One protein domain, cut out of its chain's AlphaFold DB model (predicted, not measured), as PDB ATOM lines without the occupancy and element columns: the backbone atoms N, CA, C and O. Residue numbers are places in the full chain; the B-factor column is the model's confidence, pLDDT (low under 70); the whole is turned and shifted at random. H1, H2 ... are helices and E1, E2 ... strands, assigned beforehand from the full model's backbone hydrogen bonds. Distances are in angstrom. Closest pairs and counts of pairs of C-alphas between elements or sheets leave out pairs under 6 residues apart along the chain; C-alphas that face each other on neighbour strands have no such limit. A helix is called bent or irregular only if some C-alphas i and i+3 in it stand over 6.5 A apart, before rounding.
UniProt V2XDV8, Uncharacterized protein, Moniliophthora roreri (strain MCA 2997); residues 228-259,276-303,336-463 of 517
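What this domain is: This is residues 228 to 259, 276 to 303 and 336 to 463 of the 517 residues of an uncharacterized protein of Moniliophthora roreri (strain MCA 2997) (UniProt V2XDV8). A twisted wall of five antiparallel strands runs through the domain, with H5, H6 and H8 gathered on one side of it and H7 beside H5, farther out. Short H2 and H3 graze it from elsewhere, and a small two-strand ribbon, E2 and E3, reaches out beyond E1. The 188 printed residues include, in order, H1 H2 H3 E1 E2 E3 E4 E5 H4 H5 H6 H7 H8 E6 E7; the large sheet runs E1 E4 E5 E6 E7, and the class is mixed, helices and strands. The whole is compact, with a radius of gyration of the C-alphas of 16.0 A and spans of 46 by 40 by 39 A.

Where its parts are: Find C-alpha 228 at (353.142, 302.500, 251.388), where H1 runs to 234; H2, 237 to 241, and H3, 251 to 257, follow. Next read E1, 278 to 283, 16.5 A; E2, 298 to 301; E3, 338 to 341; E4, 348 to 353, 16.3 A; and E5, 356 to 361, 16.7 A. H4 is 363 to 370. H5, 376 to 393, covers 25.9 A, beginning at (336.376, 326.121, 246.047). H6 is 404 to 412, H7 is 414 to 426 at 19.4 A, and H8 is 428 to 433. E6, 440 to 445, covers 16.9 A, and E7, 453 to 456, ends at (353.964, 329.179, 253.421).

How they stand to each other: Start at the sheet: N 281 and O 350 are 2.9 A apart between E1 and E4, N 351 and O 358 2.8 A in the hairpin E4 and E5, N 359 and O 442 2.8 A between E5 and E6, and N 441 and O 455 2.8 A in the hairpin E6 and E7. E2 and E3 are antiparallel, with N 299 and O 340 at 3.0 A. H8 is on the sheet at a height of 9.2 A, only just over E6 and E7, with 3 C-alphas on each. H2, H3, H4, H5 and H6 only graze the sheet; H1 and H7 are not on it. H5 and H7 touch at a shallow tilt of 29 degrees, opposite ways, the closest C-alphas being Gly 380 and Gly 421 at 4.0 A. H2 touches H3, C-alphas 240 and 251 being closest at 5.0 A. In H1 to H6 and H8 every O i to N i+4 pair is within hydrogen-bond range; in H7, only just irregular with C-alphas 415 and 418 6.7 A apart, 7 of 9 are.

The domain as a whole: The farthest C-alphas, Lys 336 and His 373, are 49.0 A apart. Residues 260 to 275 and 304 to 335 are not printed; the C-alpha gaps are 8.1 A and 7.6 A. The link E1 to E2 is long. Mean pLDDT of the printed part is 88.0; residues 244 to 246, 276 and 459 to 463 are under 70.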
ATOM      1  N   SER A 228     354.068 301.739 250.536       85.44
ATOM      2  CA  SER A 228     353.142 302.500 251.388       85.44
ATOM      3  C   SER A 228     353.871 303.394 252.404       85.44
ATOM      4  O   SER A 228     353.442 304.516 252.675       85.44
ATOM      5  N   LYS A 229     355.026 302.943 252.915       84.56
ATOM      6  CA  LYS A 229     355.898 303.736 253.794       84.56
ATOM      7  C   LYS A 229     356.503 304.939 253.075       84.56
ATOM      8  O   LYS A 229     356.582 306.010 253.663       84.56
ATOM      9  N   LEU A 230     356.917 304.781 251.820       83.94
ATOM     10  CA  LEU A 230     357.423 305.896 251.027       83.94
ATOM     11  C   LEU A 230     356.297 306.871 250.676       83.94
ATOM     12  O   LEU A 230     356.494 308.068 250.826       83.94
ATOM     13  N   ALA A 231     355.118 306.378 250.293       84.88
ATOM     14  CA  ALA A 231     353.948 307.222 250.064       84.88
ATOM     15  C   ALA A 231     353.588 308.045 251.314       84.88
ATOM     16  O   ALA A 231     353.345 309.241 251.201       84.88
ATOM     17  N   LYS A 232     353.645 307.434 252.510       86.69
ATOM     18  CA  LYS A 232     353.429 308.122 253.797       86.69
ATOM     19  C   LYS A 232     354.506 309.171 254.107       86.69
ATOM     20  O   LYS A 232     354.204 310.199 254.699       86.69
ATOM     21  N   LEU A 233     355.761 308.919 253.727       85.31
ATOM     22  CA  LEU A 233     356.849 309.892 253.889       85.31
ATOM     23  C   LEU A 233     356.719 311.052 252.893       85.31
ATOM     24  O   LEU A 233     356.891 312.200 253.280       85.31
ATOM     25  N   LEU A 234     356.358 310.756 251.641       84.56
ATOM     26  CA  LEU A 234     356.108 311.744 250.590       84.56
ATOM     27  C   LEU A 234     354.879 312.610 250.869       84.56
ATOM     28  O   LEU A 234     354.845 313.757 250.443       84.56
ATOM     29  N   SER A 235     353.878 312.080 251.574       84.50
ATOM     30  CA  SER A 235     352.706 312.848 252.000       84.50
ATOM     31  C   SER A 235     352.922 313.616 253.307       84.50
ATOM     32  O   SER A 235     352.064 314.408 253.694       84.50
ATOM     33  N   SER A 236     354.045 313.402 254.002       88.00
ATOM     34  CA  SER A 236     354.341 314.085 255.259       88.00
ATOM     35  C   SER A 236     354.906 315.479 254.997       88.00
ATOM     36  O   SER A 236     356.082 315.646 254.678       88.00
ATOM     37  N   GLU A 237     354.062 316.490 255.191       87.94
ATOM     38  CA  GLU A 237     354.408 317.909 255.041       87.94
ATOM     39  C   GLU A 237     355.627 318.298 255.892       87.94
ATOM     40  O   GLU A 237     356.572 318.891 255.382       87.94
ATOM     41  N   THR A 238     355.668 317.871 257.159       87.25
ATOM     42  CA  THR A 238     356.768 318.170 258.092       87.25
ATOM     43  C   THR A 238     358.115 317.619 257.623       87.25
ATOM     44  O   THR A 238     359.150 318.255 257.817       87.25
ATOM     45  N   ILE A 239     358.125 316.433 257.009       87.19
ATOM     46  CA  ILE A 239     359.357 315.805 256.517       87.19
ATOM     47  C   ILE A 239     359.790 316.458 255.206       87.19
ATOM     48  O   ILE A 239     360.965 316.777 255.032       87.19
ATOM     49  N   MET A 240     358.844 316.668 254.292       88.75
ATOM     50  CA  MET A 240     359.142 317.172 252.956       88.75
ATOM     51  C   MET A 240     359.554 318.644 252.978       88.75
ATOM     52  O   MET A 240     360.597 318.981 252.419       88.75
ATOM     53  N   ASN A 241     358.800 319.492 253.684       86.44
ATOM     54  CA  ASN A 241     359.078 320.926 253.796       86.44
ATOM     55  C   ASN A 241     360.221 321.237 254.776       86.44
ATOM     56  O   ASN A 241     360.815 322.305 254.684       86.44
ATOM     57  N   GLY A 242     360.589 320.284 255.640       80.12
ATOM     58  CA  GLY A 242     361.579 320.475 256.698       80.12
ATOM     59  C   GLY A 242     360.961 321.168 257.912       80.12
ATOM     60  O   GLY A 242     360.329 322.213 257.806       80.12
ATOM     61  N   GLY A 243     361.120 320.574 259.093       72.62
ATOM     62  CA  GLY A 243     360.705 321.210 260.341       72.62
ATOM     63  C   GLY A 243     361.723 322.268 260.766       72.62
ATOM     64  O   GLY A 243     362.868 321.917 261.062       72.62
ATOM     65  N   LEU A 244     361.292 323.533 260.853       56.09
ATOM     66  CA  LEU A 244     362.116 324.665 261.307       56.09
ATOM     67  C   LEU A 244     362.781 324.409 262.672       56.09
ATOM     68  O   LEU A 244     363.881 324.884 262.941       56.09
ATOM     69  N   GLU A 245     362.131 323.625 263.532       65.31
ATOM     70  CA  GLU A 245     362.486 323.499 264.948       65.31
ATOM     71  C   GLU A 245     363.810 322.774 265.230       65.31
ATOM     72  O   GLU A 245     364.283 322.794 266.362       65.31
ATOM     73  N   LYS A 246     364.427 322.110 264.242       67.12
ATOM     74  CA  LYS A 246     365.627 321.282 264.484       67.12
ATOM     75  C   LYS A 246     366.778 321.509 263.508       67.12
ATOM     76  O   LYS A 246     367.694 320.692 263.477       67.12
ATOM     77  N   GLY A 247     366.722 322.556 262.679       76.19
ATOM     78  CA  GLY A 247     367.737 322.780 261.639       76.19
ATOM     79  C   GLY A 247     367.880 321.597 260.670       76.19
ATOM     80  O   GLY A 247     368.933 321.412 260.062       76.19
ATOM     81  N   ARG A 248     366.847 320.748 260.555       81.88
ATOM     82  CA  ARG A 248     366.855 319.616 259.629       81.88
ATOM     83  C   ARG A 248     366.629 320.160 258.225       81.88
ATOM     84  O   ARG A 248     365.615 320.805 257.973       81.88
ATOM     85  N   GLU A 249     367.557 319.870 257.319       83.88
ATOM     86  CA  GLU A 249     367.389 320.210 255.908       83.88
ATOM     87  C   GLU A 249     366.128 319.542 255.348       83.88
ATOM     88  O   GLU A 249     365.872 318.357 255.590       83.88
ATOM     89  N   SER A 250     365.341 320.308 254.593       88.94
ATOM     90  CA  SER A 250     364.156 319.792 253.915       88.94
ATOM     91  C   SER A 250     364.550 318.760 252.858       88.94
ATOM     92  O   SER A 250     365.605 318.859 252.221       88.94
ATOM     93  N   VAL A 251     363.690 317.765 252.627       88.44
ATOM     94  CA  VAL A 251     363.908 316.779 251.551       88.44
ATOM     95  C   VAL A 251     364.037 317.491 250.206       88.44
ATOM     96  O   VAL A 251     364.837 317.082 249.368       88.44
ATOM     97  N   TRP A 252     363.312 318.596 250.032       89.25
ATOM     98  CA  TRP A 252     363.411 319.470 248.871       89.25
ATOM     99  C   TRP A 252     364.799 320.070 248.676       89.25
ATOM    100  O   TRP A 252     365.350 319.938 247.588       89.25
ATOM    101  N   ALA A 253     365.394 320.656 249.718       86.75
ATOM    102  CA  ALA A 253     366.740 321.215 249.642       86.75
ATOM    103  C   ALA A 253     367.773 320.131 249.310       86.75
ATOM    104  O   ALA A 253     368.699 320.358 248.534       86.75
ATOM    105  N   ILE A 254     367.596 318.924 249.853       87.81
ATOM    106  CA  ILE A 254     368.472 317.796 249.540       87.81
ATOM    107  C   ILE A 254     368.295 317.347 248.084       87.81
ATOM    108  O   ILE A 254     369.289 317.073 247.415       87.81
ATOM    109  N   LEU A 255     367.064 317.284 247.571       87.62
ATOM    110  CA  LEU A 255     366.791 316.956 246.169       87.62
ATOM    111  C   LEU A 255     367.342 318.023 245.212       87.62
ATOM    112  O   LEU A 255     367.932 317.674 244.192       87.62
ATOM    113  N   ASP A 256     367.235 319.301 245.564       86.06
ATOM    114  CA  ASP A 256     367.832 320.399 244.800       86.06
ATOM    115  C   ASP A 256     369.369 320.264 244.756       86.06
ATOM    116  O   ASP A 256     369.971 320.361 243.687       86.06
ATOM    117  N   LYS A 257     370.008 319.908 245.883       84.69
ATOM    118  CA  LYS A 257     371.459 319.622 245.960       84.69
ATOM    119  C   LYS A 257     371.879 318.349 245.212       84.69
ATOM    120  O   LYS A 257     373.033 318.225 244.809       84.69
ATOM    121  N   MET A 258     370.974 317.383 245.052       83.12
ATOM    122  CA  MET A 258     371.217 316.084 244.408       83.12
ATOM    123  C   MET A 258     371.059 316.110 242.880       83.12
ATOM    124  O   MET A 258     370.868 315.035 242.311       83.12
ATOM    125  N   GLY A 259     371.113 317.290 242.246       74.88
ATOM    126  CA  GLY A 259     370.898 317.513 240.808       74.88
ATOM    127  C   GLY A 259     371.531 316.490 239.855       74.88
ATOM    128  O   GLY A 259     372.325 315.626 240.233       74.88
ATOM    129  N   GLU A 276     371.753 325.916 238.707       60.69
ATOM    130  CA  GLU A 276     370.527 325.470 239.363       60.69
ATOM    131  C   GLU A 276     369.544 325.004 238.287       60.69
ATOM    132  O   GLU A 276     369.125 325.756 237.402       60.69
ATOM    133  N   GLU A 277     369.247 323.710 238.344       74.81
ATOM    134  CA  GLU A 277     368.685 322.920 237.255       74.81
ATOM    135  C   GLU A 277     367.154 322.976 237.276       74.81
ATOM    136  O   GLU A 277     366.447 321.972 237.409       74.81
ATOM    137  N   GLY A 278     366.638 324.199 237.228       87.50
ATOM    138  CA  GLY A 278     365.216 324.485 237.173       87.50
ATOM    139  C   GLY A 278     364.894 325.538 236.125       87.50
ATOM    140  O   GLY A 278     365.752 326.291 235.673       87.50
ATOM    141  N   ILE A 279     363.626 325.602 235.740       91.00
ATOM    142  CA  ILE A 279     363.076 326.715 234.963       91.00
ATOM    143  C   ILE A 279     361.904 327.238 235.757       91.00
ATOM    144  O   ILE A 279     361.051 326.453 236.173       91.00
ATOM    145  N   MET A 280     361.831 328.550 235.911       93.75
ATOM    146  CA  MET A 280     360.637 329.200 236.416       93.75
ATOM    147  C   MET A 280     359.923 329.924 235.275       93.75
ATOM    148  O   MET A 280     360.551 330.539 234.417       93.75
ATOM    149  N   MET A 281     358.603 329.791 235.231       94.69
ATOM    150  CA  MET A 281     357.736 330.393 234.220       94.69
ATOM    151  C   MET A 281     356.592 331.119 234.914       94.69
ATOM    152  O   MET A 281     356.116 330.661 235.952       94.69
ATOM    153  N   TYR A 282     356.115 332.209 234.326       95.38
ATOM    154  CA  TYR A 282     354.988 332.969 234.847       95.38
ATOM    155  C   TYR A 282     353.750 332.789 233.979       95.38
ATOM    156  O   TYR A 282     353.816 332.771 232.750       95.38
ATOM    157  N   THR A 283     352.594 332.706 234.631       95.56
ATOM    158  CA  THR A 283     351.293 332.733 233.965       95.56
ATOM    159  C   THR A 283     350.327 333.640 234.724       95.56
ATOM    160  O   THR A 283     350.299 333.628 235.959       95.56
ATOM    161  N   PRO A 284     349.502 334.437 234.031       95.75
ATOM    162  CA  PRO A 284     348.348 335.062 234.670       95.75
ATOM    163  C   PRO A 284     347.390 333.987 235.212       95.75
ATOM    164  O   PRO A 284     347.323 332.874 234.684       95.75
ATOM    165  N   LEU A 285     346.606 334.334 236.238       95.12
ATOM    166  CA  LEU A 285     345.550 333.456 236.762       95.12
ATOM    167  C   LEU A 285     344.461 333.181 235.711       95.12
ATOM    168  O   LEU A 285     343.901 332.090 235.651       95.12
ATOM    169  N   GLN A 286     344.167 334.181 234.881       94.50
ATOM    170  CA  GLN A 286     343.226 334.093 233.771       94.50
ATOM    171  C   GLN A 286     344.008 334.251 232.469       94.50
ATOM    172  O   GLN A 286     344.252 335.378 232.031       94.50
ATOM    173  N   PRO A 287     344.469 333.143 231.875       91.75
ATOM    174  CA  PRO A 287     345.219 333.218 230.639       91.75
ATOM    175  C   PRO A 287     344.344 333.721 229.491       91.75
ATOM    176  O   PRO A 287     343.251 333.208 229.251       91.75
ATOM    177  N   THR A 288     344.843 334.711 228.755       93.12
ATOM    178  CA  THR A 288     344.266 335.150 227.480       93.12
ATOM    179  C   THR A 288     345.091 334.577 226.327       93.12
ATOM    180  O   THR A 288     346.255 334.214 226.488       93.12
ATOM    181  N   ASN A 289     344.490 334.446 225.141       90.19
ATOM    182  CA  ASN A 289     345.167 333.847 223.981       90.19
ATOM    183  C   ASN A 289     346.346 334.676 223.450       90.19
ATOM    184  O   ASN A 289     347.182 334.128 222.733       90.19
ATOM    185  N   GLU A 290     346.378 335.960 223.799       91.69
ATOM    186  CA  GLU A 290     347.364 336.948 223.355       91.69
ATOM    187  C   GLU A 290     348.596 337.005 224.256       91.69
ATOM    188  O   GLU A 290     349.623 337.536 223.851       91.69
ATOM    189  N   LEU A 291     348.506 336.473 225.477       91.00
ATOM    190  CA  LEU A 291     349.642 336.472 226.385       91.00
ATOM    191  C   LEU A 291     350.616 335.363 225.984       91.00
ATOM    192  O   LEU A 291     350.226 334.238 225.671       91.00
ATOM    193  N   GLU A 292     351.901 335.682 225.994       90.56
ATOM    194  CA  GLU A 292     352.960 334.692 225.846       90.56
ATOM    195  C   GLU A 292     353.443 334.271 227.239       90.56
ATOM    196  O   GLU A 292     353.458 335.092 228.161       90.56
ATOM    197  N   PRO A 293     353.789 332.988 227.445       89.06
ATOM    198  CA  PRO A 293     354.366 332.557 228.706       89.06
ATOM    199  C   PRO A 293     355.729 333.231 228.889       89.06
ATOM    200  O   PRO A 293     356.634 333.069 228.072       89.06
ATOM    201  N   GLU A 294     355.873 333.978 229.977       91.88
ATOM    202  CA  GLU A 294     357.126 334.644 230.323       91.88
ATOM    203  C   GLU A 294     358.022 333.660 231.079       91.88
ATOM    204  O   GLU A 294     357.599 333.040 232.059       91.88
ATOM    205  N   ILE A 295     359.267 333.504 230.632       91.25
ATOM    206  CA  ILE A 295     360.282 332.761 231.384       91.25
ATOM    207  C   ILE A 295     360.893 333.714 232.401       91.25
ATOM    208  O   ILE A 295     361.280 334.828 232.051       91.25
ATOM    209  N   ALA A 296     360.972 333.264 233.649       91.75
ATOM    210  CA  ALA A 296     361.571 334.026 234.724       91.75
ATOM    211  C   ALA A 296     363.024 334.365 234.406       91.75
ATOM    212  O   ALA A 296     363.823 333.484 234.061       91.75
ATOM    213  N   GLU A 297     363.367 335.636 234.579       87.06
ATOM    214  CA  GLU A 297     364.758 336.036 234.627       87.06
ATOM    215  C   GLU A 297     365.388 335.433 235.881       87.06
ATOM    216  O   GLU A 297     364.813 335.414 236.971       87.06
ATOM    217  N   SER A 298     366.567 334.864 235.697       87.31
ATOM    218  CA  SER A 298     367.338 334.302 236.787       87.31
ATOM    219  C   SER A 298     368.439 335.271 237.162       87.31
ATOM    220  O   SER A 298     369.256 335.616 236.306       87.31
ATOM    221  N   VAL A 299     368.498 335.647 238.429       86.31
ATOM    222  CA  VAL A 299     369.559 336.511 238.934       86.31
ATOM    223  C   VAL A 299     370.728 335.622 239.354       86.31
ATOM    224  O   VAL A 299     370.541 334.631 240.062       86.31
ATOM    225  N   LEU A 300     371.931 335.926 238.866       84.75
ATOM    226  CA  LEU A 300     373.158 335.298 239.350       84.75
ATOM    227  C   LEU A 300     373.590 336.044 240.609       84.75
ATOM    228  O   LEU A 300     374.113 337.152 240.531       84.75
ATOM    229  N   GLU A 301     373.328 335.444 241.760       82.25
ATOM    230  CA  GLU A 301     373.806 335.930 243.043       82.25
ATOM    231  C   GLU A 301     375.247 335.447 243.224       82.25
ATOM    232  O   GLU A 301     375.530 334.242 243.247       82.25
ATOM    233  N   TYR A 302     376.179 336.393 243.279       82.88
ATOM    234  CA  TYR A 302     377.545 336.112 243.684       82.88
ATOM    235  C   TYR A 302     377.548 336.169 245.208       82.88
ATOM    236  O   TYR A 302     377.153 337.201 245.746       82.88
ATOM    237  N   PRO A 303     377.909 335.086 245.910       77.00
ATOM    238  CA  PRO A 303     378.075 335.161 247.354       77.00
ATOM    239  C   PRO A 303     379.096 336.261 247.651       77.00
ATOM    240  O   PRO A 303     380.217 336.212 247.143       77.00
ATOM    241  N   LYS A 336     381.189 330.016 243.739       73.88
ATOM    242  CA  LYS A 336     380.515 329.941 242.434       73.88
ATOM    243  C   LYS A 336     379.243 330.798 242.460       73.88
ATOM    244  O   LYS A 336     378.529 330.729 243.460       73.88
ATOM    245  N   PRO A 337     378.918 331.528 241.376       79.06
ATOM    246  CA  PRO A 337     377.652 332.248 241.288       79.06
ATOM    247  C   PRO A 337     376.484 331.267 241.387       79.06
ATOM    248  O   PRO A 337     376.466 330.239 240.701       79.06
ATOM    249  N   LYS A 338     375.516 331.589 242.242       79.94
ATOM    250  CA  LYS A 338     374.294 330.819 242.451       79.94
ATOM    251  C   LYS A 338     373.169 331.457 241.645       79.94
ATOM    252  O   LYS A 338     372.927 332.657 241.727       79.94
ATOM    253  N   ARG A 339     372.484 330.664 240.825       81.94
ATOM    254  CA  ARG A 339     371.386 331.146 239.985       81.94
ATOM    255  C   ARG A 339     370.086 331.099 240.777       81.94
ATOM    256  O   ARG A 339     369.514 330.030 240.889       81.94
ATOM    257  N   VAL A 340     369.598 332.227 241.276       85.06
ATOM    258  CA  VAL A 340     368.352 332.284 242.052       85.06
ATOM    259  C   VAL A 340     367.193 332.714 241.153       85.06
ATOM    260  O   VAL A 340     367.268 333.709 240.426       85.06
ATOM    261  N   PHE A 341     366.104 331.944 241.177       89.06
ATOM    262  CA  PHE A 341     364.857 332.305 240.505       89.06
ATOM    263  C   PHE A 341     363.969 333.119 241.440       89.06
ATOM    264  O   PHE A 341     363.667 332.674 242.547       89.06
ATOM    265  N   GLN A 342     363.502 334.273 240.970       91.31
ATOM    266  CA  GLN A 342     362.579 335.116 241.720       91.31
ATOM    267  C   GLN A 342     361.132 334.855 241.269       91.31
ATOM    268  O   GLN A 342     360.806 335.104 240.110       91.31
ATOM    269  N   PRO A 343     360.233 334.355 242.134       93.56
ATOM    270  CA  PRO A 343     358.821 334.224 241.787       93.56
ATOM    271  C   PRO A 343     358.157 335.592 241.573       93.56
ATOM    272  O   PRO A 343     358.497 336.579 242.224       93.56
ATOM    273  N   SER A 344     357.187 335.659 240.658       94.12
ATOM    274  CA  SER A 344     356.445 336.888 240.384       94.12
ATOM    275  C   SER A 344     355.539 337.249 241.569       94.12
ATOM    276  O   SER A 344     354.763 336.404 242.018       94.12
ATOM    277  N   PRO A 345     355.533 338.513 242.031       93.56
ATOM    278  CA  PRO A 345     354.655 338.958 243.115       93.56
ATOM    279  C   PRO A 345     353.193 339.139 242.680       93.56
ATOM    280  O   PRO A 345     352.330 339.408 243.509       93.56
ATOM    281  N   THR A 346     352.895 339.044 241.380       94.94
ATOM    282  CA  THR A 346     351.556 339.335 240.831       94.94
ATOM    283  C   THR A 346     351.003 338.231 239.937       94.94
ATOM    284  O   THR A 346     349.789 338.164 239.744       94.94
ATOM    285  N   LYS A 347     351.863 337.360 239.397       95.75
ATOM    286  CA  LYS A 347     351.497 336.257 238.501       95.75
ATOM    287  C   LYS A 347     351.756 334.911 239.181       95.75
ATOM    288  O   LYS A 347     352.623 334.802 240.044       95.75
ATOM    289  N   LEU A 348     351.027 333.874 238.771       95.88
ATOM    290  CA  LEU A 348     351.339 332.509 239.194       95.88
ATOM    291  C   LEU A 348     352.718 332.156 238.644       95.88
ATOM    292  O   LEU A 348     352.970 332.365 237.456       95.88
ATOM    293  N   SER A 349     353.591 331.610 239.486       95.88
ATOM    294  CA  SER A 349     354.923 331.182 239.047       95.88
ATOM    295  C   SER A 349     355.039 329.672 239.160       95.88
ATOM    296  O   SER A 349     354.807 329.113 240.226       95.88
ATOM    297  N   LEU A 350     355.392 328.998 238.073       95.06
ATOM    298  CA  LEU A 350     355.650 327.564 238.050       95.06
ATOM    299  C   LEU A 350     357.151 327.337 237.916       95.06
ATOM    300  O   LEU A 350     357.727 327.610 236.866       95.06
ATOM    301  N   GLN A 351     357.772 326.808 238.964       93.62
ATOM    302  CA  GLN A 351     359.134 326.302 238.918       93.62
ATOM    303  C   GLN A 351     359.094 324.803 238.634       93.62
ATOM    304  O   GLN A 351     358.578 324.022 239.430       93.62
ATOM    305  N   CYS A 352     359.649 324.389 237.505       92.44
ATOM    306  CA  CYS A 352     359.882 322.985 237.205       92.44
ATOM    307  C   CYS A 352     361.314 322.619 237.605       92.44
ATOM    308  O   CYS A 352     362.242 323.374 237.321       92.44
ATOM    309  N   THR A 353     361.491 321.454 238.220       91.31
ATOM    310  CA  THR A 353     362.795 320.883 238.584       91.31
ATOM    311  C   THR A 353     362.906 319.455 238.048       91.31
ATOM    312  O   THR A 353     361.941 318.874 237.538       91.31
ATOM    313  N   TRP A 354     364.090 318.851 238.157       88.75
ATOM    314  CA  TRP A 354     364.290 317.461 237.739       88.75
ATOM    315  C   TRP A 354     363.466 316.457 238.568       88.75
ATOM    316  O   TRP A 354     363.121 315.393 238.057       88.75
ATOM    317  N   TRP A 355     363.112 316.788 239.817       90.00
ATOM    318  CA  TRP A 355     362.385 315.891 240.722       90.00
ATOM    319  C   TRP A 355     360.879 316.183 240.842       90.00
ATOM    320  O   TRP A 355     360.114 315.316 241.284       90.00
ATOM    321  N   GLY A 356     360.431 317.376 240.450       92.25
ATOM    322  CA  GLY A 356     359.032 317.773 240.566       92.25
ATOM    323  C   GLY A 356     358.736 319.181 240.062       92.25
ATOM    324  O   GLY A 356     359.387 319.697 239.152       92.25
ATOM    325  N   TYR A 357     357.719 319.803 240.653       93.38
ATOM    326  CA  TYR A 357     357.348 321.183 240.375       93.38
ATOM    327  C   TYR A 357     356.875 321.910 241.639       93.38
ATOM    328  O   TYR A 357     356.341 321.303 242.569       93.38
ATOM    329  N   ARG A 358     357.063 323.230 241.652       94.62
ATOM    330  CA  ARG A 358     356.560 324.153 242.673       94.62
ATOM    331  C   ARG A 358     355.714 325.223 242.001       94.62
ATOM    332  O   ARG A 358     356.160 325.864 241.053       94.62
ATOM    333  N   LEU A 359     354.497 325.407 242.485       95.56
ATOM    334  CA  LEU A 359     353.581 326.445 242.039       95.56
ATOM    335  C   LEU A 359     353.476 327.508 243.134       95.56
ATOM    336  O   LEU A 359     352.938 327.256 244.207       95.56
ATOM    337  N   TYR A 360     353.996 328.692 242.852       96.31
ATOM    338  CA  TYR A 360     353.949 329.852 243.729       96.31
ATOM    339  C   TYR A 360     352.674 330.646 243.449       96.31
ATOM    340  O   TYR A 360     352.421 331.052 242.307       96.31
ATOM    341  N   ILE A 361     351.882 330.859 244.497       96.75
ATOM    342  CA  ILE A 361     350.634 331.614 244.468       96.75
ATOM    343  C   ILE A 361     350.834 332.893 245.285       96.75
ATOM    344  O   ILE A 361     350.835 332.834 246.518       96.75
ATOM    345  N   PRO A 362     351.010 334.051 244.629       96.38
ATOM    346  CA  PRO A 362     351.298 335.281 245.341       96.38
ATOM    347  C   PRO A 362     350.067 335.888 246.028       96.38
ATOM    348  O   PRO A 362     348.939 335.584 245.622       96.38
ATOM    349  N   PRO A 363     350.251 336.803 247.004       95.69
ATOM    350  CA  PRO A 363     349.158 337.410 247.767       95.69
ATOM    351  C   PRO A 363     348.024 338.005 246.918       95.69
ATOM    352  O   PRO A 363     346.863 337.756 247.238       95.69
ATOM    353  N   PRO A 364     348.279 338.718 245.796       95.69
ATOM    354  CA  PRO A 364     347.194 339.240 244.963       95.69
ATOM    355  C   PRO A 364     346.324 338.135 244.354       95.69
ATOM    356  O   PRO A 364     345.120 338.317 244.184       95.69
ATOM    357  N   ILE A 365     346.919 336.982 244.037       96.00
ATOM    358  CA  ILE A 365     346.192 335.827 243.509       96.00
ATOM    359  C   ILE A 365     345.486 335.086 244.641       96.00
ATOM    360  O   ILE A 365     344.336 334.691 244.464       96.00
ATOM    361  N   MET A 366     346.118 334.958 245.810       95.88
ATOM    362  CA  MET A 366     345.460 334.427 247.004       95.88
ATOM    363  C   MET A 366     344.217 335.242 247.361       95.88
ATOM    364  O   MET A 366     343.161 334.650 247.531       95.88
ATOM    365  N   ALA A 367     344.289 336.575 247.351       94.94
ATOM    366  CA  ALA A 367     343.144 337.457 247.587       94.94
ATOM    367  C   ALA A 367     342.044 337.302 246.522       94.94
ATOM    368  O   ALA A 367     340.854 337.280 246.834       94.94
ATOM    369  N   GLN A 368     342.425 337.156 245.248       94.44
ATOM    370  CA  GLN A 368     341.460 336.891 244.180       94.44
ATOM    371  C   GLN A 368     340.757 335.548 244.367       94.44
ATOM    372  O   GLN A 368     339.549 335.470 244.145       94.44
ATOM    373  N   LEU A 369     341.496 334.513 244.771       93.88
ATOM    374  CA  LEU A 369     340.979 333.165 244.964       93.88
ATOM    375  C   LEU A 369     340.204 333.013 246.275       93.88
ATOM    376  O   LEU A 369     339.213 332.293 246.279       93.88
ATOM    377  N   SER A 370     340.590 333.689 247.359       92.12
ATOM    378  CA  SER A 370     339.951 333.584 248.678       92.12
ATOM    379  C   SER A 370     338.588 334.271 248.751       92.12
ATOM    380  O   SER A 370     337.802 333.953 249.644       92.12
ATOM    381  N   ASN A 371     338.254 335.129 247.777       92.25
ATOM    382  CA  ASN A 371     336.950 335.781 247.658       92.25
ATOM    383  C   ASN A 371     335.792 334.813 247.955       92.25
ATOM    384  O   ASN A 371     335.611 333.805 247.264       92.25
ATOM    385  N   ALA A 372     334.982 335.146 248.966       84.31
ATOM    386  CA  ALA A 372     333.914 334.289 249.496       84.31
ATOM    387  C   ALA A 372     332.894 333.837 248.432       84.31
ATOM    388  O   ALA A 372     332.280 332.784 248.557       84.31
ATOM    389  N   HIS A 373     332.745 334.611 247.355       80.88
ATOM    390  CA  HIS A 373     331.838 334.312 246.245       80.88
ATOM    391  C   HIS A 373     332.382 333.289 245.237       80.88
ATOM    392  O   HIS A 373     331.657 332.861 244.340       80.88
ATOM    393  N   ILE A 374     333.657 332.917 245.332       86.81
ATOM    394  CA  ILE A 374     334.259 331.915 244.460       86.81
ATOM    395  C   ILE A 374     334.226 330.589 245.199       86.81
ATOM    396  O   ILE A 374     335.004 330.372 246.123       86.81
ATOM    397  N   GLU A 375     333.350 329.688 244.770       89.75
ATOM    398  CA  GLU A 375     333.320 328.318 245.279       89.75
ATOM    399  C   GLU A 375     334.690 327.646 245.114       89.75
ATOM    400  O   GLU A 375     335.383 327.854 244.114       89.75
ATOM    401  N   ALA A 376     335.078 326.796 246.067       87.94
ATOM    402  CA  ALA A 376     336.376 326.121 246.047       87.94
ATOM    403  C   ALA A 376     336.628 325.354 244.732       87.94
ATOM    404  O   ALA A 376     337.734 325.383 244.193       87.94
ATOM    405  N   ALA A 377     335.577 324.761 244.153       89.62
ATOM    406  CA  ALA A 377     335.623 324.110 242.844       89.62
ATOM    407  C   ALA A 377     336.083 325.062 241.727       89.62
ATOM    408  O   ALA A 377     336.914 324.703 240.891       89.62
ATOM    409  N   LYS A 378     335.597 326.306 241.740       93.88
ATOM    410  CA  LYS A 378     335.976 327.336 240.770       93.88
ATOM    411  C   LYS A 378     337.427 327.786 240.967       93.88
ATOM    412  O   LYS A 378     338.114 328.003 239.974       93.88
ATOM    413  N   ARG A 379     337.919 327.860 242.211       93.56
ATOM    414  CA  ARG A 379     339.334 328.166 242.526       93.56
ATOM    415  C   ARG A 379     340.267 327.113 241.923       93.56
ATOM    416  O   ARG A 379     341.182 327.451 241.174       93.56
ATOM    417  N   GLY A 380     339.965 325.838 242.174       94.06
ATOM    418  CA  GLY A 380     340.689 324.709 241.591       94.06
ATOM    419  C   GLY A 380     340.668 324.729 240.061       94.06
ATOM    420  O   GLY A 380     341.706 324.561 239.426       94.06
ATOM    421  N   ALA A 381     339.510 325.028 239.460       95.38
ATOM    422  CA  ALA A 381     339.375 325.146 238.011       95.38
ATOM    423  C   ALA A 381     340.226 326.282 237.415       95.38
ATOM    424  O   ALA A 381     340.831 326.080 236.364       95.38
ATOM    425  N   MET A 382     340.318 327.447 238.074       95.44
ATOM    426  CA  MET A 382     341.172 328.552 237.611       95.44
ATOM    427  C   MET A 382     342.653 328.167 237.620       95.44
ATOM    428  O   MET A 382     343.342 328.376 236.624       95.44
ATOM    429  N   ILE A 383     343.130 327.548 238.704       94.75
ATOM    430  CA  ILE A 383     344.525 327.092 238.808       94.75
ATOM    431  C   ILE A 383     344.827 326.033 237.744       94.75
ATOM    432  O   ILE A 383     345.827 326.127 237.034       94.75
ATOM    433  N   THR A 384     343.934 325.058 237.573       94.00
ATOM    434  CA  THR A 384     344.052 324.030 236.533       94.00
ATOM    435  C   THR A 384     344.058 324.624 235.129       94.00
ATOM    436  O   THR A 384     344.845 324.181 234.295       94.00
ATOM    437  N   ALA A 385     343.213 325.618 234.847       95.12
ATOM    438  CA  ALA A 385     343.167 326.281 233.548       95.12
ATOM    439  C   ALA A 385     344.457 327.066 233.266       95.12
ATOM    440  O   ALA A 385     345.014 326.933 232.177       95.12
ATOM    441  N   ALA A 386     344.960 327.819 234.249       95.12
ATOM    442  CA  ALA A 386     346.224 328.544 234.144       95.12
ATOM    443  C   ALA A 386     347.406 327.591 233.914       95.12
ATOM    444  O   ALA A 386     348.205 327.793 233.001       95.12
ATOM    445  N   LEU A 387     347.474 326.499 234.682       92.69
ATOM    446  CA  LEU A 387     348.518 325.491 234.534       92.69
ATOM    447  C   LEU A 387     348.422 324.787 233.177       92.69
ATOM    448  O   LEU A 387     349.420 324.677 232.475       92.69
ATOM    449  N   LYS A 388     347.224 324.366 232.760       93.50
ATOM    450  CA  LYS A 388     347.012 323.760 231.440       93.50
ATOM    451  C   LYS A 388     347.476 324.687 230.319       93.50
ATOM    452  O   LYS A 388     348.215 324.252 229.439       93.50
ATOM    453  N   TRP A 389     347.059 325.949 230.368       94.56
ATOM    454  CA  TRP A 389     347.442 326.943 229.374       94.56
ATOM    455  C   TRP A 389     348.959 327.115 229.302       94.56
ATOM    456  O   TRP A 389     349.522 327.091 228.208       94.56
ATOM    457  N   LEU A 390     349.628 327.199 230.455       93.00
ATOM    458  CA  LEU A 390     351.080 327.325 230.528       93.00
ATOM    459  C   LEU A 390     351.775 326.134 229.846       93.00
ATOM    460  O   LEU A 390     352.672 326.322 229.028       93.00
ATOM    461  N   LEU A 391     351.320 324.907 230.106       91.75
ATOM    462  CA  LEU A 391     351.901 323.692 229.518       91.75
ATOM    463  C   LEU A 391     351.685 323.568 228.008       91.75
ATOM    464  O   LEU A 391     352.556 323.056 227.292       91.75
ATOM    465  N   ASP A 392     350.533 324.037 227.532       92.62
ATOM    466  CA  ASP A 392     350.188 324.049 226.116       92.62
ATOM    467  C   ASP A 392     351.001 325.119 225.362       92.62
ATOM    468  O   ASP A 392     351.435 324.885 224.230       92.62
ATOM    469  N   LYS A 393     351.263 326.273 225.993       92.75
ATOM    470  CA  LYS A 393     351.954 327.412 225.370       92.75
ATOM    471  C   LYS A 393     353.472 327.349 225.428       92.75
ATOM    472  O   LYS A 393     354.100 327.812 224.484       92.75
ATOM    473  N   VAL A 394     354.070 326.785 226.477       89.44
ATOM    474  CA  VAL A 394     355.535 326.748 226.630       89.44
ATOM    475  C   VAL A 394     356.140 325.837 225.563       89.44
ATOM    476  O   VAL A 394     355.946 324.621 225.632       89.44
ATOM    477  N   PRO A 395     356.881 326.357 224.568       88.94
ATOM    478  CA  PRO A 395     357.501 325.534 223.542       88.94
ATOM    479  C   PRO A 395     358.570 324.634 224.161       88.94
ATOM    480  O   PRO A 395     359.418 325.086 224.926       88.94
ATOM    481  N   ILE A 396     358.611 323.362 223.756       87.44
ATOM    482  CA  ILE A 396     359.607 322.406 224.270       87.44
ATOM    483  C   ILE A 396     361.058 322.825 223.981       87.44
ATOM    484  O   ILE A 396     361.986 322.365 224.639       87.44
ATOM    485  N   MET A 397     361.250 323.708 222.998       87.19
ATOM    486  CA  MET A 397     362.557 324.251 222.632       87.19
ATOM    487  C   MET A 397     363.093 325.254 223.655       87.19
ATOM    488  O   MET A 397     364.305 325.420 223.730       87.19
ATOM    489  N   MET A 398     362.222 325.874 224.460       84.56
ATOM    490  CA  MET A 398     362.631 326.781 225.540       84.56
ATOM    491  C   MET A 398     363.066 326.032 226.806       84.56
ATOM    492  O   MET A 398     363.644 326.620 227.713       84.56
ATOM    493  N   VAL A 399     362.804 324.725 226.866       85.62
ATOM    494  CA  VAL A 399     363.172 323.872 227.993       85.62
ATOM    495  C   VAL A 399     364.593 323.330 227.780       85.62
ATOM    496  O   VAL A 399     364.842 322.698 226.738       85.62
ATOM    497  N   PRO A 400     365.529 323.525 228.738       82.94
ATOM    498  CA  PRO A 400     366.847 322.904 228.727       82.94
ATOM    499  C   PRO A 400     366.745 321.401 228.500       82.94
ATOM    500  O   PRO A 400     365.793 320.750 228.940       82.94
ATOM    501  N   ALA A 401     367.720 320.842 227.785       82.38
ATOM    502  CA  ALA A 401     367.678 319.455 227.325       82.38
ATOM    503  C   ALA A 401     367.449 318.450 228.469       82.38
ATOM    504  O   ALA A 401     366.731 317.470 228.279       82.38
ATOM    505  N   GLN A 402     367.988 318.752 229.649       79.75
ATOM    506  CA  GLN A 402     367.886 317.978 230.883       79.75
ATOM    507  C   GLN A 402     366.436 317.866 231.381       79.75
ATOM    508  O   GLN A 402     366.013 316.817 231.855       79.75
ATOM    509  N   MET A 403     365.637 318.921 231.204       80.81
ATOM    510  CA  MET A 403     364.261 318.999 231.706       80.81
ATOM    511  C   MET A 403     363.197 318.626 230.672       80.81
ATOM    512  O   MET A 403     362.019 318.492 231.012       80.81
ATOM    513  N   ARG A 404     363.573 318.437 229.401       87.19
ATOM    514  CA  ARG A 404     362.622 318.082 228.331       87.19
ATOM    515  C   ARG A 404     361.788 316.842 228.648       87.19
ATOM    516  O   ARG A 404     360.587 316.896 228.388       87.19
ATOM    517  N   PRO A 405     362.338 315.752 229.211       83.88
ATOM    518  CA  PRO A 405     361.520 314.595 229.555       83.88
ATOM    519  C   PRO A 405     360.499 314.904 230.659       83.88
ATOM    520  O   PRO A 405     359.353 314.476 230.553       83.88
ATOM    521  N   GLY A 406     360.875 315.711 231.660       81.06
ATOM    522  CA  GLY A 406     359.956 316.199 232.692       81.06
ATOM    523  C   GLY A 406     358.824 317.040 232.095       81.06
ATOM    524  O   GLY A 406     357.657 316.813 232.398       81.06
ATOM    525  N   MET A 407     359.135 317.932 231.148       85.25
ATOM    526  CA  MET A 407     358.117 318.717 230.437       85.25
ATOM    527  C   MET A 407     357.214 317.852 229.542       85.25
ATOM    528  O   MET A 407     356.007 318.078 229.464       85.25
ATOM    529  N   LEU A 408     357.773 316.844 228.864       86.75
ATOM    530  CA  LEU A 408     356.991 315.887 228.075       86.75
ATOM    531  C   LEU A 408     356.026 315.109 228.963       86.75
ATOM    532  O   LEU A 408     354.859 314.958 228.602       86.75
ATOM    533  N   LEU A 409     356.497 314.660 230.125       84.94
ATOM    534  CA  LEU A 409     355.666 314.011 231.125       84.94
ATOM    535  C   LEU A 409     354.554 314.958 231.590       84.94
ATOM    536  O   LEU A 409     353.386 314.588 231.553       84.94
ATOM    537  N   LEU A 410     354.885 316.202 231.930       85.06
ATOM    538  CA  LEU A 410     353.925 317.200 232.398       85.06
ATOM    539  C   LEU A 410     352.838 317.519 231.356       85.06
ATOM    540  O   LEU A 410     351.658 317.606 231.688       85.06
ATOM    541  N   ARG A 411     353.192 317.574 230.067       89.19
ATOM    542  CA  ARG A 411     352.206 317.668 228.975       89.19
ATOM    543  C   ARG A 411     351.323 316.426 228.877       89.19
ATOM    544  O   ARG A 411     350.118 316.539 228.656       89.19
ATOM    545  N   LYS A 412     351.889 315.233 229.081       88.81
ATOM    546  CA  LYS A 412     351.120 313.980 229.178       88.81
ATOM    547  C   LYS A 412     350.242 313.932 230.430       88.81
ATOM    548  O   LYS A 412     349.256 313.201 230.421       88.81
ATOM    549  N   PHE A 413     350.540 314.745 231.445       84.56
ATOM    550  CA  PHE A 413     349.699 314.936 232.622       84.56
ATOM    551  C   PHE A 413     348.468 315.817 232.375       84.56
ATOM    552  O   PHE A 413     347.602 315.878 233.247       84.56
ATOM    553  N   SER A 414     348.310 316.432 231.193       88.44
ATOM    554  CA  SER A 414     347.154 317.291 230.898       88.44
ATOM    555  C   SER A 414     345.773 316.699 231.236       88.44
ATOM    556  O   SER A 414     344.970 317.458 231.778       88.44
ATOM    557  N   PRO A 415     345.444 315.416 230.967       88.56
ATOM    558  CA  PRO A 415     344.147 314.857 231.359       88.56
ATOM    559  C   PRO A 415     343.982 314.713 232.880       88.56
ATOM    560  O   PRO A 415     342.858 314.644 233.367       88.56
ATOM    561  N   TYR A 416     345.075 314.718 233.645       90.06
ATOM    562  CA  TYR A 416     345.055 314.587 235.102       90.06
ATOM    563  C   TYR A 416     345.066 315.924 235.844       90.06
ATOM    564  O   TYR A 416     344.847 315.951 237.053       90.06
ATOM    565  N   LEU A 417     345.257 317.046 235.143       91.12
ATOM    566  CA  LEU A 417     345.171 318.383 235.738       91.12
ATOM    567  C   LEU A 417     343.799 318.652 236.381       91.12
ATOM    568  O   LEU A 417     343.700 319.469 237.293       91.12
ATOM    569  N   GLY A 418     342.746 317.950 235.944       91.69
ATOM    570  CA  GLY A 418     341.441 317.980 236.605       91.69
ATOM    571  C   GLY A 418     341.483 317.434 238.037       91.69
ATOM    572  O   GLY A 418     340.861 318.015 238.921       91.69
ATOM    573  N   TYR A 419     342.271 316.382 238.297       92.94
ATOM    574  CA  TYR A 419     342.466 315.851 239.651       92.94
ATOM    575  C   TYR A 419     343.270 316.806 240.523       92.94
ATOM    576  O   TYR A 419     342.952 316.957 241.695       92.94
ATOM    577  N   VAL A 420     344.263 317.489 239.947       91.12
ATOM    578  CA  VAL A 420     344.989 318.567 240.633       91.12
ATOM    579  C   VAL A 420     344.021 319.677 241.043       91.12
ATOM    580  O   VAL A 420     343.999 320.066 242.205       91.12
ATOM    581  N   GLY A 421     343.156 320.128 240.133       92.31
ATOM    582  CA  GLY A 421     342.145 321.144 240.432       92.31
ATOM    583  C   GLY A 421     341.159 320.702 241.510       92.31
ATOM    584  O   GLY A 421     340.874 321.466 242.429       92.31
ATOM    585  N   ALA A 422     340.681 319.458 241.446       93.38
ATOM    586  CA  ALA A 422     339.807 318.885 242.467       93.38
ATOM    587  C   ALA A 422     340.510 318.769 243.829       93.38
ATOM    588  O   ALA A 422     339.922 319.107 244.853       93.38
ATOM    589  N   PHE A 423     341.775 318.345 243.844       92.81
ATOM    590  CA  PHE A 423     342.581 318.258 245.057       92.81
ATOM    591  C   PHE A 423     342.815 319.637 245.673       92.81
ATOM    592  O   PHE A 423     342.644 319.793 246.876       92.81
ATOM    593  N   VAL A 424     343.144 320.652 244.872       93.62
ATOM    594  CA  VAL A 424     343.298 322.038 245.339       93.62
ATOM    595  C   VAL A 424     341.973 322.599 245.857       93.62
ATOM    596  O   VAL A 424     341.950 323.230 246.906       93.62
ATOM    597  N   ALA A 425     340.858 322.330 245.175       93.62
ATOM    598  CA  ALA A 425     339.533 322.724 245.649       93.62
ATOM    599  C   ALA A 425     339.201 322.077 247.002       93.62
ATOM    600  O   ALA A 425     338.718 322.743 247.914       93.62
ATOM    601  N   TRP A 426     339.491 320.785 247.148       94.06
ATOM    602  CA  TRP A 426     339.245 320.042 248.380       94.06
ATOM    603  C   TRP A 426     340.180 320.463 249.522       94.06
ATOM    604  O   TRP A 426     339.748 320.580 250.665       94.06
ATOM    605  N   SER A 427     341.447 320.740 249.214       93.31
ATOM    606  CA  SER A 427     342.464 321.154 250.185       93.31
ATOM    607  C   SER A 427     342.518 322.667 250.410       93.31
ATOM    608  O   SER A 427     343.391 323.131 251.141       93.31
ATOM    609  N   TRP A 428     341.584 323.446 249.848       94.31
ATOM    610  CA  TRP A 428     341.672 324.908 249.859       94.31
ATOM    611  C   TRP A 428     341.768 325.498 251.271       94.31
ATOM    612  O   TRP A 428     342.611 326.353 251.515       94.31
ATOM    613  N   GLY A 429     340.975 325.002 252.226       93.94
ATOM    614  CA  GLY A 429     341.048 325.476 253.616       93.94
ATOM    615  C   GLY A 429     342.429 325.265 254.250       93.94
ATOM    616  O   GLY A 429     342.875 326.078 255.053       93.94
ATOM    617  N   ARG A 430     343.149 324.210 253.838       93.81
ATOM    618  CA  ARG A 430     344.532 323.967 254.265       93.81
ATOM    619  C   ARG A 430     345.500 324.931 253.582       93.81
ATOM    620  O   ARG A 430     346.377 325.460 254.252       93.81
ATOM    621  N   VAL A 431     345.331 325.181 252.283       94.62
ATOM    622  CA  VAL A 431     346.127 326.173 251.534       94.62
ATOM    623  C   VAL A 431     346.004 327.550 252.190       94.62
ATOM    624  O   VAL A 431     347.014 328.187 252.453       94.62
ATOM    625  N   GLU A 432     344.785 327.965 252.530       94.56
ATOM    626  CA  GLU A 432     344.507 329.244 253.193       94.56
ATOM    627  C   GLU A 432     345.098 329.317 254.606       94.56
ATOM    628  O   GLU A 432     345.661 330.340 254.975       94.56
ATOM    629  N   SER A 433     345.071 328.221 255.373       94.69
ATOM    630  CA  SER A 433     345.706 328.187 256.701       94.69
ATOM    631  C   SER A 433     347.233 328.319 256.679       94.69
ATOM    632  O   SER A 433     347.818 328.667 257.699       94.69
ATOM    633  N   GLN A 434     347.872 328.028 255.540       94.25
ATOM    634  CA  GLN A 434     349.319 328.178 255.355       94.25
ATOM    635  C   GLN A 434     349.703 329.561 254.809       94.25
ATOM    636  O   GLN A 434     350.890 329.856 254.674       94.25
ATOM    637  N   ASP A 435     348.726 330.411 254.481       94.56
ATOM    638  CA  ASP A 435     348.991 331.775 254.037       94.56
ATOM    639  C   ASP A 435     349.310 332.669 255.242       94.56
ATOM    640  O   ASP A 435     348.435 333.055 256.015       94.56
ATOM    641  N   THR A 436     350.585 333.020 255.398       93.44
ATOM    642  CA  THR A 436     351.065 333.961 256.423       93.44
ATOM    643  C   THR A 436     350.982 335.424 255.967       93.44
ATOM    644  O   THR A 436     351.553 336.307 256.605       93.44
ATOM    645  N   GLY A 437     350.291 335.696 254.854       93.44
ATOM    646  CA  GLY A 437     350.198 337.005 254.204       93.44
ATOM    647  C   GLY A 437     351.225 337.206 253.088       93.44
ATOM    648  O   GLY A 437     351.089 338.133 252.290       93.44
ATOM    649  N   ASN A 438     352.215 336.315 252.991       92.44
ATOM    650  CA  ASN A 438     353.212 336.316 251.923       92.44
ATOM    651  C   ASN A 438     352.792 335.462 250.723       92.44
ATOM    652  O   ASN A 438     353.470 335.507 249.706       92.44
ATOM    653  N   GLY A 439     351.669 334.739 250.796       94.44
ATOM    654  CA  GLY A 439     351.219 333.789 249.786       94.44
ATOM    655  C   GLY A 439     351.646 332.354 250.095       94.44
ATOM    656  O   GLY A 439     352.152 332.043 251.175       94.44
ATOM    657  N   VAL A 440     351.416 331.453 249.139       95.69
ATOM    658  CA  VAL A 440     351.537 330.002 249.357       95.69
ATOM    659  C   VAL A 440     352.312 329.341 248.223       95.69
ATOM    660  O   VAL A 440     352.159 329.693 247.051       95.69
ATOM    661  N   VAL A 441     353.126 328.345 248.562       95.50
ATOM    662  CA  VAL A 441     353.826 327.479 247.612       95.50
ATOM    663  C   VAL A 441     353.204 326.094 247.643       95.50
ATOM    664  O   VAL A 441     353.071 325.465 248.687       95.50
ATOM    665  N   LEU A 442     352.833 325.607 246.470       95.56
ATOM    666  CA  LEU A 442     352.263 324.290 246.248       95.56
ATOM    667  C   LEU A 442     353.325 323.404 245.592       95.56
ATOM    668  O   LEU A 442     353.641 323.584 244.417       95.56
ATOM    669  N   THR A 443     353.891 322.458 246.339       94.38
ATOM    670  CA  THR A 443     354.974 321.588 245.844       94.38
ATOM    671  C   THR A 443     354.467 320.182 245.556       94.38
ATOM    672  O   THR A 443     353.739 319.609 246.360       94.38
ATOM    673  N   ALA A 444     354.879 319.594 244.434       93.19
ATOM    674  CA  ALA A 444     354.588 318.202 244.102       93.19
ATOM    675  C   ALA A 444     355.780 317.529 243.407       93.19
ATOM    676  O   ALA A 444     356.621 318.182 242.792       93.19
ATOM    677  N   THR A 445     355.849 316.197 243.493       91.38
ATOM    678  CA  THR A 445     356.907 315.391 242.851       91.38
ATOM    679  C   THR A 445     356.414 314.725 241.577       91.38
ATOM    680  O   THR A 445     355.220 314.475 241.432       91.38
ATOM    681  N   TRP A 446     357.331 314.343 240.681       88.44
ATOM    682  CA  TRP A 446     356.974 313.536 239.505       88.44
ATOM    683  C   TRP A 446     356.438 312.145 239.863       88.44
ATOM    684  O   TRP A 446     355.664 311.574 239.098       88.44
ATOM    685  N   LEU A 447     356.809 311.621 241.036       86.12
ATOM    686  CA  LEU A 447     356.302 310.346 241.549       86.12
ATOM    687  C   LEU A 447     354.850 310.450 242.020       86.12
ATOM    688  O   LEU A 447     354.087 309.497 241.876       86.12
ATOM    689  N   LEU A 448     354.470 311.602 242.582       86.50
ATOM    690  CA  LEU A 448     353.130 311.833 243.105       86.50
ATOM    691  C   LEU A 448     352.608 313.229 242.717       86.50
ATOM    692  O   LEU A 448     352.487 314.103 243.575       86.50
ATOM    693  N   PRO A 449     352.256 313.452 241.434       81.50
ATOM    694  CA  PRO A 449     351.929 314.791 240.929       81.50
ATOM    695  C   PRO A 449     350.628 315.374 241.478       81.50
ATOM    696  O   PRO A 449     350.402 316.574 241.352       81.50
ATOM    697  N   ILE A 450     349.769 314.523 242.049       81.44
ATOM    698  CA  ILE A 450     348.463 314.891 242.615       81.44
ATOM    699  C   ILE A 450     348.586 315.257 244.103       81.44
ATOM    700  O   ILE A 450     347.779 316.036 244.601       81.44
ATOM    701  N   ALA A 451     349.593 314.737 244.816       87.06
ATOM    702  CA  ALA A 451     349.805 315.070 246.223       87.06
ATOM    703  C   ALA A 451     350.569 316.385 246.332       87.06
ATOM    704  O   ALA A 451     351.790 316.420 246.492       87.06
ATOM    705  N   ILE A 452     349.816 317.467 246.198       90.62
ATOM    706  CA  ILE A 452     350.335 318.812 246.356       90.62
ATOM    707  C   ILE A 452     350.455 319.107 247.847       90.62
ATOM    708  O   ILE A 452     349.487 319.002 248.599       90.62
ATOM    709  N   LEU A 453     351.654 319.490 248.262       93.81
ATOM    710  CA  LEU A 453     351.951 319.900 249.622       93.81
ATOM    711  C   LEU A 453     351.938 321.430 249.686       93.81
ATOM    712  O   LEU A 453     352.787 322.057 249.043       93.81
ATOM    713  N   PRO A 454     350.979 322.036 250.410       95.44
ATOM    714  CA  PRO A 454     351.022 323.461 250.677       95.44
ATOM    715  C   PRO A 454     352.160 323.775 251.653       95.44
ATOM    716  O   PRO A 454     352.480 322.981 252.536       95.44
ATOM    717  N   ALA A 455     352.779 324.930 251.467       93.81
ATOM    718  CA  ALA A 455     353.777 325.509 252.350       93.81
ATOM    719  C   ALA A 455     353.634 327.032 252.308       93.81
ATOM    720  O   ALA A 455     353.302 327.585 251.256       93.81
ATOM    721  N   SER A 456     353.906 327.718 253.414       92.75
ATOM    722  CA  SER A 456     353.964 329.179 253.421       92.75
ATOM    723  C   SER A 456     355.052 329.669 252.467       92.75
ATOM    724  O   SER A 456     356.135 329.081 252.376       92.75
ATOM    725  N   TRP A 457     354.772 330.739 251.727       90.06
ATOM    726  CA  TRP A 457     355.762 331.332 250.838       90.06
ATOM    727  C   TRP A 457     356.807 332.098 251.659       90.06
ATOM    728  O   TRP A 457     356.575 333.215 252.109       90.06
ATOM    729  N   ASP A 458     357.959 331.456 251.870       77.94
ATOM    730  CA  ASP A 458     359.044 331.919 252.752       77.94
ATOM    731  C   ASP A 458     360.081 332.808 252.042       77.94
ATOM    732  O   ASP A 458     361.258 332.827 252.383       77.94
ATOM    733  N   PHE A 459     359.677 333.514 250.981       67.50
ATOM    734  CA  PHE A 459     360.565 334.516 250.401       67.50
ATOM    735  C   PHE A 459     360.427 335.790 251.213       67.50
ATOM    736  O   PHE A 459     359.374 336.428 251.219       67.50
ATOM    737  N   GLU A 460     361.517 336.200 251.844       58.09
ATOM    738  CA  GLU A 460     361.669 337.577 252.277       58.09
ATOM    739  C   GLU A 460     361.622 338.450 251.033       58.09
ATOM    740  O   GLU A 460     362.566 338.528 250.247       58.09
ATOM    741  N   VAL A 461     360.466 339.075 250.828       47.22
ATOM    742  CA  VAL A 461     360.092 339.807 249.614       47.22
ATOM    743  C   VAL A 461     361.093 340.924 249.252       47.22
ATOM    744  O   VAL A 461     361.018 341.473 248.157       47.22
ATOM    745  N   HIS A 462     362.091 341.232 250.087       38.12
ATOM    746  CA  HIS A 462     363.023 342.333 249.865       38.12
ATOM    747  C   HIS A 462     364.457 342.092 250.348       38.12
ATOM    748  O   HIS A 462     364.957 342.943 251.073       38.12
ATOM    749  N   GLY A 463     365.132 340.998 249.968       39.22
ATOM    750  CA  GLY A 463     366.608 340.922 250.041       39.22
ATOM    751  C   GLY A 463     367.231 341.358 251.377       39.22
ATOM    752  O   GLY A 463     368.336 341.892 251.398       39.22
TER     753      GLY A 463